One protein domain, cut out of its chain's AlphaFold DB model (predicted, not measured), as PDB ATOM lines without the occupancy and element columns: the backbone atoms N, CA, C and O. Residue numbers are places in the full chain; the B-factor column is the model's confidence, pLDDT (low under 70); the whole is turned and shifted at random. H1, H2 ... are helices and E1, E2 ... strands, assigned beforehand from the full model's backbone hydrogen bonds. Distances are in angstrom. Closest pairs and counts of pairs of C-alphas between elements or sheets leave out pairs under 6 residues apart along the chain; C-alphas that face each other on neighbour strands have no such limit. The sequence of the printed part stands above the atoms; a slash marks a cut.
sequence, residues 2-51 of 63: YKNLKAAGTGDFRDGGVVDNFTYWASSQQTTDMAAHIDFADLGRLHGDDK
ATOM      1  N   TYR A   2    -154.478 -38.761  52.279       59.41
ATOM      2  CA  TYR A   2    -155.953 -38.756  52.436       59.41
ATOM      3  C   TYR A   2    -156.557 -37.426  52.925       59.41
ATOM      4  O   TYR A   2    -157.471 -36.920  52.288       59.41
ATOM      5  N   LYS A   3    -156.031 -36.815  54.003       61.78
ATOM      6  CA  LYS A   3    -156.538 -35.515  54.501       61.78
ATOM      7  C   LYS A   3    -156.514 -34.427  53.420       61.78
ATOM      8  O   LYS A   3    -157.478 -33.688  53.286       61.78
ATOM      9  N   ASN A   4    -155.441 -34.375  52.630       61.81
ATOM     10  CA  ASN A   4    -155.274 -33.383  51.566       61.81
ATOM     11  C   ASN A   4    -156.194 -33.677  50.371       61.81
ATOM     12  O   ASN A   4    -156.756 -32.754  49.801       61.81
ATOM     13  N   LEU A   5    -156.386 -34.954  50.028       62.69
ATOM     14  CA  LEU A   5    -157.325 -35.399  48.992       62.69
ATOM     15  C   LEU A   5    -158.784 -35.095  49.374       62.69
ATOM     16  O   LEU A   5    -159.519 -34.513  48.581       62.69
ATOM     17  N   LYS A   6    -159.167 -35.386  50.624       64.31
ATOM     18  CA  LYS A   6    -160.479 -35.048  51.187       64.31
ATOM     19  C   LYS A   6    -160.711 -33.538  51.228       64.31
ATOM     20  O   LYS A   6    -161.754 -33.076  50.782       64.31
ATOM     21  N   ALA A   7    -159.741 -32.767  51.723       64.56
ATOM     22  CA  ALA A   7    -159.829 -31.306  51.747       64.56
ATOM     23  C   ALA A   7    -159.931 -30.701  50.336       64.56
ATOM     24  O   ALA A   7    -160.604 -29.695  50.149       64.56
ATOM     25  N   ALA A   8    -159.317 -31.338  49.335       62.81
ATOM     26  CA  ALA A   8    -159.397 -30.937  47.933       62.81
ATOM     27  C   ALA A   8    -160.666 -31.438  47.209       62.81
ATOM     28  O   ALA A   8    -160.730 -31.353  45.982       62.81
ATOM     29  N   GLY A   9    -161.636 -32.036  47.916       64.56
ATOM     30  CA  GLY A   9    -162.852 -32.616  47.323       64.56
ATOM     31  C   GLY A   9    -162.592 -33.781  46.356       64.56
ATOM     32  O   GLY A   9    -163.497 -34.248  45.675       64.56
ATOM     33  N   THR A  10    -161.348 -34.254  46.284       62.22
ATOM     34  CA  THR A  10    -160.890 -35.268  45.339       62.22
ATOM     35  C   THR A  10    -160.668 -36.559  46.118       62.22
ATOM     36  O   THR A  10    -159.548 -36.856  46.523       62.22
ATOM     37  N   GLY A  11    -161.739 -37.311  46.377       56.09
ATOM     38  CA  GLY A  11    -161.642 -38.585  47.093       56.09
ATOM     39  C   GLY A  11    -162.311 -38.595  48.461       56.09
ATOM     40  O   GLY A  11    -161.659 -38.822  49.483       56.09
ATOM     41  N   ASP A  12    -163.628 -38.390  48.487       62.44
ATOM     42  CA  ASP A  12    -164.415 -38.895  49.605       62.44
ATOM     43  C   ASP A  12    -164.547 -40.415  49.455       62.44
ATOM     44  O   ASP A  12    -165.437 -40.935  48.793       62.44
ATOM     45  N   PHE A  13    -163.577 -41.141  50.007       65.31
ATOM     46  CA  PHE A  13    -163.530 -42.601  49.928       65.31
ATOM     47  C   PHE A  13    -164.446 -43.279  50.949       65.31
ATOM     48  O   PHE A  13    -164.395 -44.498  51.060       65.31
ATOM     49  N   ARG A  14    -165.245 -42.529  51.722       65.50
ATOM     50  CA  ARG A  14    -166.111 -43.104  52.762       65.50
ATOM     51  C   ARG A  14    -167.178 -44.007  52.171       65.50
ATOM     52  O   ARG A  14    -167.293 -45.131  52.634       65.50
ATOM     53  N   ASP A  15    -167.863 -43.580  51.117       64.44
ATOM     54  CA  ASP A  15    -168.943 -44.382  50.534       64.44
ATOM     55  C   ASP A  15    -168.429 -45.727  49.999       64.44
ATOM     56  O   ASP A  15    -169.042 -46.761  50.234       64.44
ATOM     57  N   GLY A  16    -167.255 -45.745  49.357       64.00
ATOM     58  CA  GLY A  16    -166.628 -46.994  48.907       64.00
ATOM     59  C   GLY A  16    -165.970 -47.796  50.038       64.00
ATOM     60  O   GLY A  16    -166.076 -49.016  50.081       64.00
ATOM     61  N   GLY A  17    -165.295 -47.122  50.968       66.81
ATOM     62  CA  GLY A  17    -164.535 -47.769  52.038       66.81
ATOM     63  C   GLY A  17    -165.400 -48.332  53.165       66.81
ATOM     64  O   GLY A  17    -165.067 -49.379  53.711       66.81
ATOM     65  N   VAL A  18    -166.528 -47.690  53.491       66.25
ATOM     66  CA  VAL A  18    -167.515 -48.205  54.461       66.25
ATOM     67  C   VAL A  18    -168.200 -49.457  53.916       66.25
ATOM     68  O   VAL A  18    -168.441 -50.388  54.679       66.25
ATOM     69  N   VAL A  19    -168.446 -49.527  52.603       68.44
ATOM     70  CA  VAL A  19    -168.952 -50.748  51.950       68.44
ATOM     71  C   VAL A  19    -167.930 -51.884  52.032       68.44
ATOM     72  O   VAL A  19    -168.312 -53.026  52.272       68.44
ATOM     73  N   ASP A  20    -166.638 -51.574  51.888       68.94
ATOM     74  CA  ASP A  20    -165.568 -52.562  52.050       68.94
ATOM     75  C   ASP A  20    -165.449 -53.038  53.519       68.94
ATOM     76  O   ASP A  20    -165.101 -54.193  53.751       68.94
ATOM     77  N   ASN A  21    -165.754 -52.190  54.513       76.25
ATOM     78  CA  ASN A  21    -165.632 -52.471  55.957       76.25
ATOM     79  C   ASN A  21    -164.247 -53.027  56.363       76.25
ATOM     80  O   ASN A  21    -164.118 -53.924  57.198       76.25
ATOM     81  N   PHE A  22    -163.189 -52.505  55.737       78.56
ATOM     82  CA  PHE A  22    -161.796 -52.855  56.024       78.56
ATOM     83  C   PHE A  22    -161.003 -51.646  56.510       78.56
ATOM     84  O   PHE A  22    -161.325 -50.501  56.212       78.56
ATOM     85  N   THR A  23    -159.897 -51.903  57.203       85.44
ATOM     86  CA  THR A  23    -158.921 -50.877  57.579       85.44
ATOM     87  C   THR A  23    -157.807 -50.786  56.531       85.44
ATOM     88  O   THR A  23    -157.214 -51.807  56.163       85.44
ATOM     89  N   TYR A  24    -157.483 -49.572  56.076       85.50
ATOM     90  CA  TYR A  24    -156.437 -49.331  55.072       85.50
ATOM     91  C   TYR A  24    -155.319 -48.444  55.606       85.50
ATOM     92  O   TYR A  24    -155.569 -47.452  56.294       85.50
ATOM     93  N   TRP A  25    -154.084 -48.747  55.216       90.31
ATOM     94  CA  TRP A  25    -152.953 -47.865  55.474       90.31
ATOM     95  C   TRP A  25    -153.135 -46.507  54.788       90.31
ATOM     96  O   TRP A  25    -153.503 -46.422  53.613       90.31
ATOM     97  N   ALA A  26    -152.832 -45.433  55.516       85.06
ATOM     98  CA  ALA A  26    -152.617 -44.119  54.934       85.06
ATOM     99  C   ALA A  26    -151.118 -43.933  54.672       85.06
ATOM    100  O   ALA A  26    -150.270 -44.437  55.397       85.06
ATOM    101  N   SER A  27    -150.765 -43.138  53.663       83.00
ATOM    102  CA  SER A  27    -149.364 -42.889  53.284       83.00
ATOM    103  C   SER A  27    -148.584 -41.998  54.275       83.00
ATOM    104  O   SER A  27    -147.636 -41.320  53.878       83.00
ATOM    105  N   SER A  28    -149.066 -41.843  55.506       84.19
ATOM    106  CA  SER A  28    -148.581 -40.859  56.470       84.19
ATOM    107  C   SER A  28    -147.937 -41.577  57.645       84.19
ATOM    108  O   SER A  28    -148.638 -42.202  58.435       84.19
ATOM    109  N   GLN A  29    -146.619 -41.444  57.769       89.81
ATOM    110  CA  GLN A  29    -145.874 -41.917  58.930       89.81
ATOM    111  C   GLN A  29    -146.158 -41.020  60.144       89.81
ATOM    112  O   GLN A  29    -146.260 -39.801  59.990       89.81
ATOM    113  N   GLN A  30    -146.305 -41.612  61.332       87.62
ATOM    114  CA  GLN A  30    -146.504 -40.877  62.589       87.62
ATOM    115  C   GLN A  30    -145.225 -40.810  63.428       87.62
ATOM    116  O   GLN A  30    -144.876 -39.738  63.915       87.62
ATOM    117  N   THR A  31    -144.520 -41.932  63.574       92.69
ATOM    118  CA  THR A  31    -143.235 -42.035  64.291       92.69
ATOM    119  C   THR A  31    -142.291 -42.967  63.528       92.69
ATOM    120  O   THR A  31    -142.633 -43.418  62.442       92.69
ATOM    121  N   THR A  32    -141.109 -43.289  64.056       94.38
ATOM    122  CA  THR A  32    -140.209 -44.270  63.421       94.38
ATOM    123  C   THR A  32    -140.881 -45.632  63.213       94.38
ATOM    124  O   THR A  32    -140.712 -46.237  62.157       94.38
ATOM    125  N   ASP A  33    -141.723 -46.047  64.161       94.38
ATOM    126  CA  ASP A  33    -142.314 -47.389  64.193       94.38
ATOM    127  C   ASP A  33    -143.823 -47.394  63.917       94.38
ATOM    128  O   ASP A  33    -144.415 -48.453  63.768       94.38
ATOM    129  N   MET A  34    -144.458 -46.223  63.794       95.25
ATOM    130  CA  MET A  34    -145.915 -46.107  63.657       95.25
ATOM    131  C   MET A  34    -146.324 -45.407  62.363       95.25
ATOM    132  O   MET A  34    -145.795 -44.344  62.017       95.25
ATOM    133  N   ALA A  35    -147.355 -45.934  61.707       93.06
ATOM    134  CA  ALA A  35    -147.998 -45.329  60.546       93.06
ATOM    135  C   ALA A  35    -149.480 -45.026  60.817       93.06
ATOM    136  O   ALA A  35    -150.133 -45.637  61.664       93.06
ATOM    137  N   ALA A  36    -150.032 -44.046  60.101       92.00
ATOM    138  CA  ALA A  36    -151.450 -43.722  60.177       92.00
ATOM    139  C   ALA A  36    -152.278 -44.672  59.304       92.00
ATOM    140  O   ALA A  36    -151.887 -44.995  58.183       92.00
ATOM    141  N   HIS A  37    -153.474 -45.031  59.755       89.62
ATOM    142  CA  HIS A  37    -154.433 -45.814  58.978       89.62
ATOM    143  C   HIS A  37    -155.848 -45.246  59.085       89.62
ATOM    144  O   HIS A  37    -156.164 -44.507  60.018       89.62
ATOM    145  N   ILE A  38    -156.686 -45.570  58.100       86.38
ATOM    146  CA  ILE A  38    -158.103 -45.206  58.056       86.38
ATOM    147  C   ILE A  38    -158.915 -46.443  58.407       86.38
ATOM    148  O   ILE A  38    -158.809 -47.467  57.726       86.38
ATOM    149  N   ASP A  39    -159.725 -46.324  59.448       86.25
ATOM    150  CA  ASP A  39    -160.645 -47.357  59.885       86.25
ATOM    151  C   ASP A  39    -162.053 -47.063  59.367       86.25
ATOM    152  O   ASP A  39    -162.727 -46.149  59.842       86.25
ATOM    153  N   PHE A  40    -162.490 -47.804  58.346       81.56
ATOM    154  CA  PHE A  40    -163.831 -47.634  57.792       81.56
ATOM    155  C   PHE A  40    -164.924 -48.302  58.634       81.56
ATOM    156  O   PHE A  40    -166.072 -47.868  58.531       81.56
ATOM    157  N   ALA A  41    -164.580 -49.262  59.502       80.94
ATOM    158  CA  ALA A  41    -165.521 -49.780  60.497       80.94
ATOM    159  C   ALA A  41    -165.860 -48.698  61.539       80.94
ATOM    160  O   ALA A  41    -166.993 -48.616  62.006       80.94
ATOM    161  N   ASP A  42    -164.905 -47.804  61.825       84.56
ATOM    162  CA  ASP A  42    -165.088 -46.603  62.649       84.56
ATOM    163  C   ASP A  42    -165.323 -45.341  61.793       84.56
ATOM    164  O   ASP A  42    -164.677 -44.304  61.948       84.56
ATOM    165  N   LEU A  43    -166.232 -45.435  60.813       79.31
ATOM    166  CA  LEU A  43    -166.723 -44.304  60.004       79.31
ATOM    167  C   LEU A  43    -165.630 -43.498  59.266       79.31
ATOM    168  O   LEU A  43    -165.797 -42.314  58.947       79.31
ATOM    169  N   GLY A  44    -164.503 -44.136  58.958       79.38
ATOM    170  CA  GLY A  44    -163.364 -43.513  58.288       79.38
ATOM    171  C   GLY A  44    -162.492 -42.672  59.224       79.38
ATOM    172  O   GLY A  44    -161.854 -41.714  58.762       79.38
ATOM    173  N   ARG A  45    -162.477 -42.988  60.526       84.62
ATOM    174  CA  ARG A  45    -161.593 -42.357  61.510       84.62
ATOM    175  C   ARG A  45    -160.130 -42.694  61.221       84.62
ATOM    176  O   ARG A  45    -159.797 -43.723  60.641       84.62
ATOM    177  N   LEU A  46    -159.246 -41.770  61.585       86.62
ATOM    178  CA  LEU A  46    -157.801 -41.930  61.442       86.62
ATOM    179  C   LEU A  46    -157.187 -42.356  62.769       86.62
ATOM    180  O   LEU A  46    -157.313 -41.626  63.753       86.62
ATOM    181  N   HIS A  47    -156.464 -43.469  62.754       90.25
ATOM    182  CA  HIS A  47    -155.732 -44.022  63.894       90.25
ATOM    183  C   HIS A  47    -154.243 -44.177  63.555       90.25
ATOM    184  O   HIS A  47    -153.827 -43.963  62.414       90.25
ATOM    185  N   GLY A  48    -153.435 -44.496  64.563       91.56
ATOM    186  CA  GLY A  48    -152.031 -44.874  64.416       91.56
ATOM    187  C   GLY A  48    -151.835 -46.311  64.872       91.56
ATOM    188  O   GLY A  48    -152.485 -46.728  65.827       91.56
ATOM    189  N   ASP A  49    -150.975 -47.055  64.184       93.06
ATOM    190  CA  ASP A  49    -150.568 -48.398  64.606       93.06
ATOM    191  C   ASP A  49    -149.139 -48.718  64.153       93.06
ATOM    192  O   ASP A  49    -148.578 -47.976  63.340       93.06
ATOM    193  N   ASP A  50    -148.580 -49.810  64.675       94.81
ATOM    194  CA  ASP A  50    -147.275 -50.341  64.290       94.81
ATOM    195  C   ASP A  50    -147.215 -50.527  62.768       94.81
ATOM    196  O   ASP A  50    -148.087 -51.156  62.159       94.81
ATOM    197  N   LYS A  51    -146.199 -49.934  62.136       91.44
ATOM    198  CA  LYS A  51    -146.059 -49.884  60.675       91.44
ATOM    199  C   LYS A  51    -145.884 -51.272  60.042       91.44
ATOM    200  O   LYS A  51    -146.104 -51.410  58.840       91.44
TER     201      LYS A  51
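AT A GLANCE: This is residues 2 to 51 of the 63 residues of an uncharacterized protein of Acidobacteria bacterium 13_1_40CM_4_65_8 (UniProt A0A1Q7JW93). A small, strongly twisted sheet of three strands forms the body, with two short helices in a loose arc off it. H2 sits by the end of the sheet where E1 begins, and H1 folds back so that its first residues, 2 to 3, come to the sheet again; both helices only graze it. The printed part has 50 residues, with two named helices followed by three named strands along the chain, H1 H2 E1 E2 E3, and the class is mixed, helices and strands. The sheet, in the order E1, E2, E3, is antiparallel throughout and is a meander, each strand the antiparallel neighbour of the one before. The whole is compact, with a radius of gyration of the C-alphas of 11.0 A, and flat, with spans of 31 by 24 by 11 A.

IN THESE COORDINATES: E1 is residues 23 to 29, 15.9 A from first to last C-alpha, beginning at C-alpha 23 at (-158.921, -50.877, 57.579). E2 is residues 34 to 39 and 15.3 A long. E3 is residues 45 to 50 and 16.6 A long, ending at C-alpha 50 at (-147.275, -50.341, 64.290). H2 is residues 14 to 20, 9.5 A long. H1 is residues 2 to 7, 8.4 A long, beginning at C-alpha 2 at (-155.953, -38.756, 52.436).

HOW THE PARTS SIT: E2 is the inner strand; E1 and E3 are edge strands. E1 and E2 form a hairpin, with 142 degrees between their directions; N 26 and O 36 are 2.9 A apart and N 36 and O 28 are 2.8 A apart, within hydrogen-bond range. E2 and E3 form a hairpin, at 145 degrees; N 37 and O 47 are 2.9 A apart, as are N 47 and O 37. H2 is on the sheet but only grazes it, with its residues 14 to 18. H2 and E2 are near each other, with 5 pairs of C-alphas within 10 A. H1 is on the sheet but only grazes it, with its residues 2 to 3. The closest C-alphas of H1 and E1 are those of Tyr 2 and Ala 26, 6.8 A apart. H1 and H2 are apart. In H1 every O i to N i+4 pair is within hydrogen-bond range; in H2 2 of 3 are.

THE WHOLE: The two C-alphas farthest apart are those of Val 19 and Thr 32, at 31.6 A. The printed part has no cut. The links H2 to E1, E1 to E2 and E2 to E3 are tight, and the link H1 to H2, of 6 residues, is short. The mean pLDDT of the printed part is 78.4, and residues 2 to 20 are under 70, low confidence.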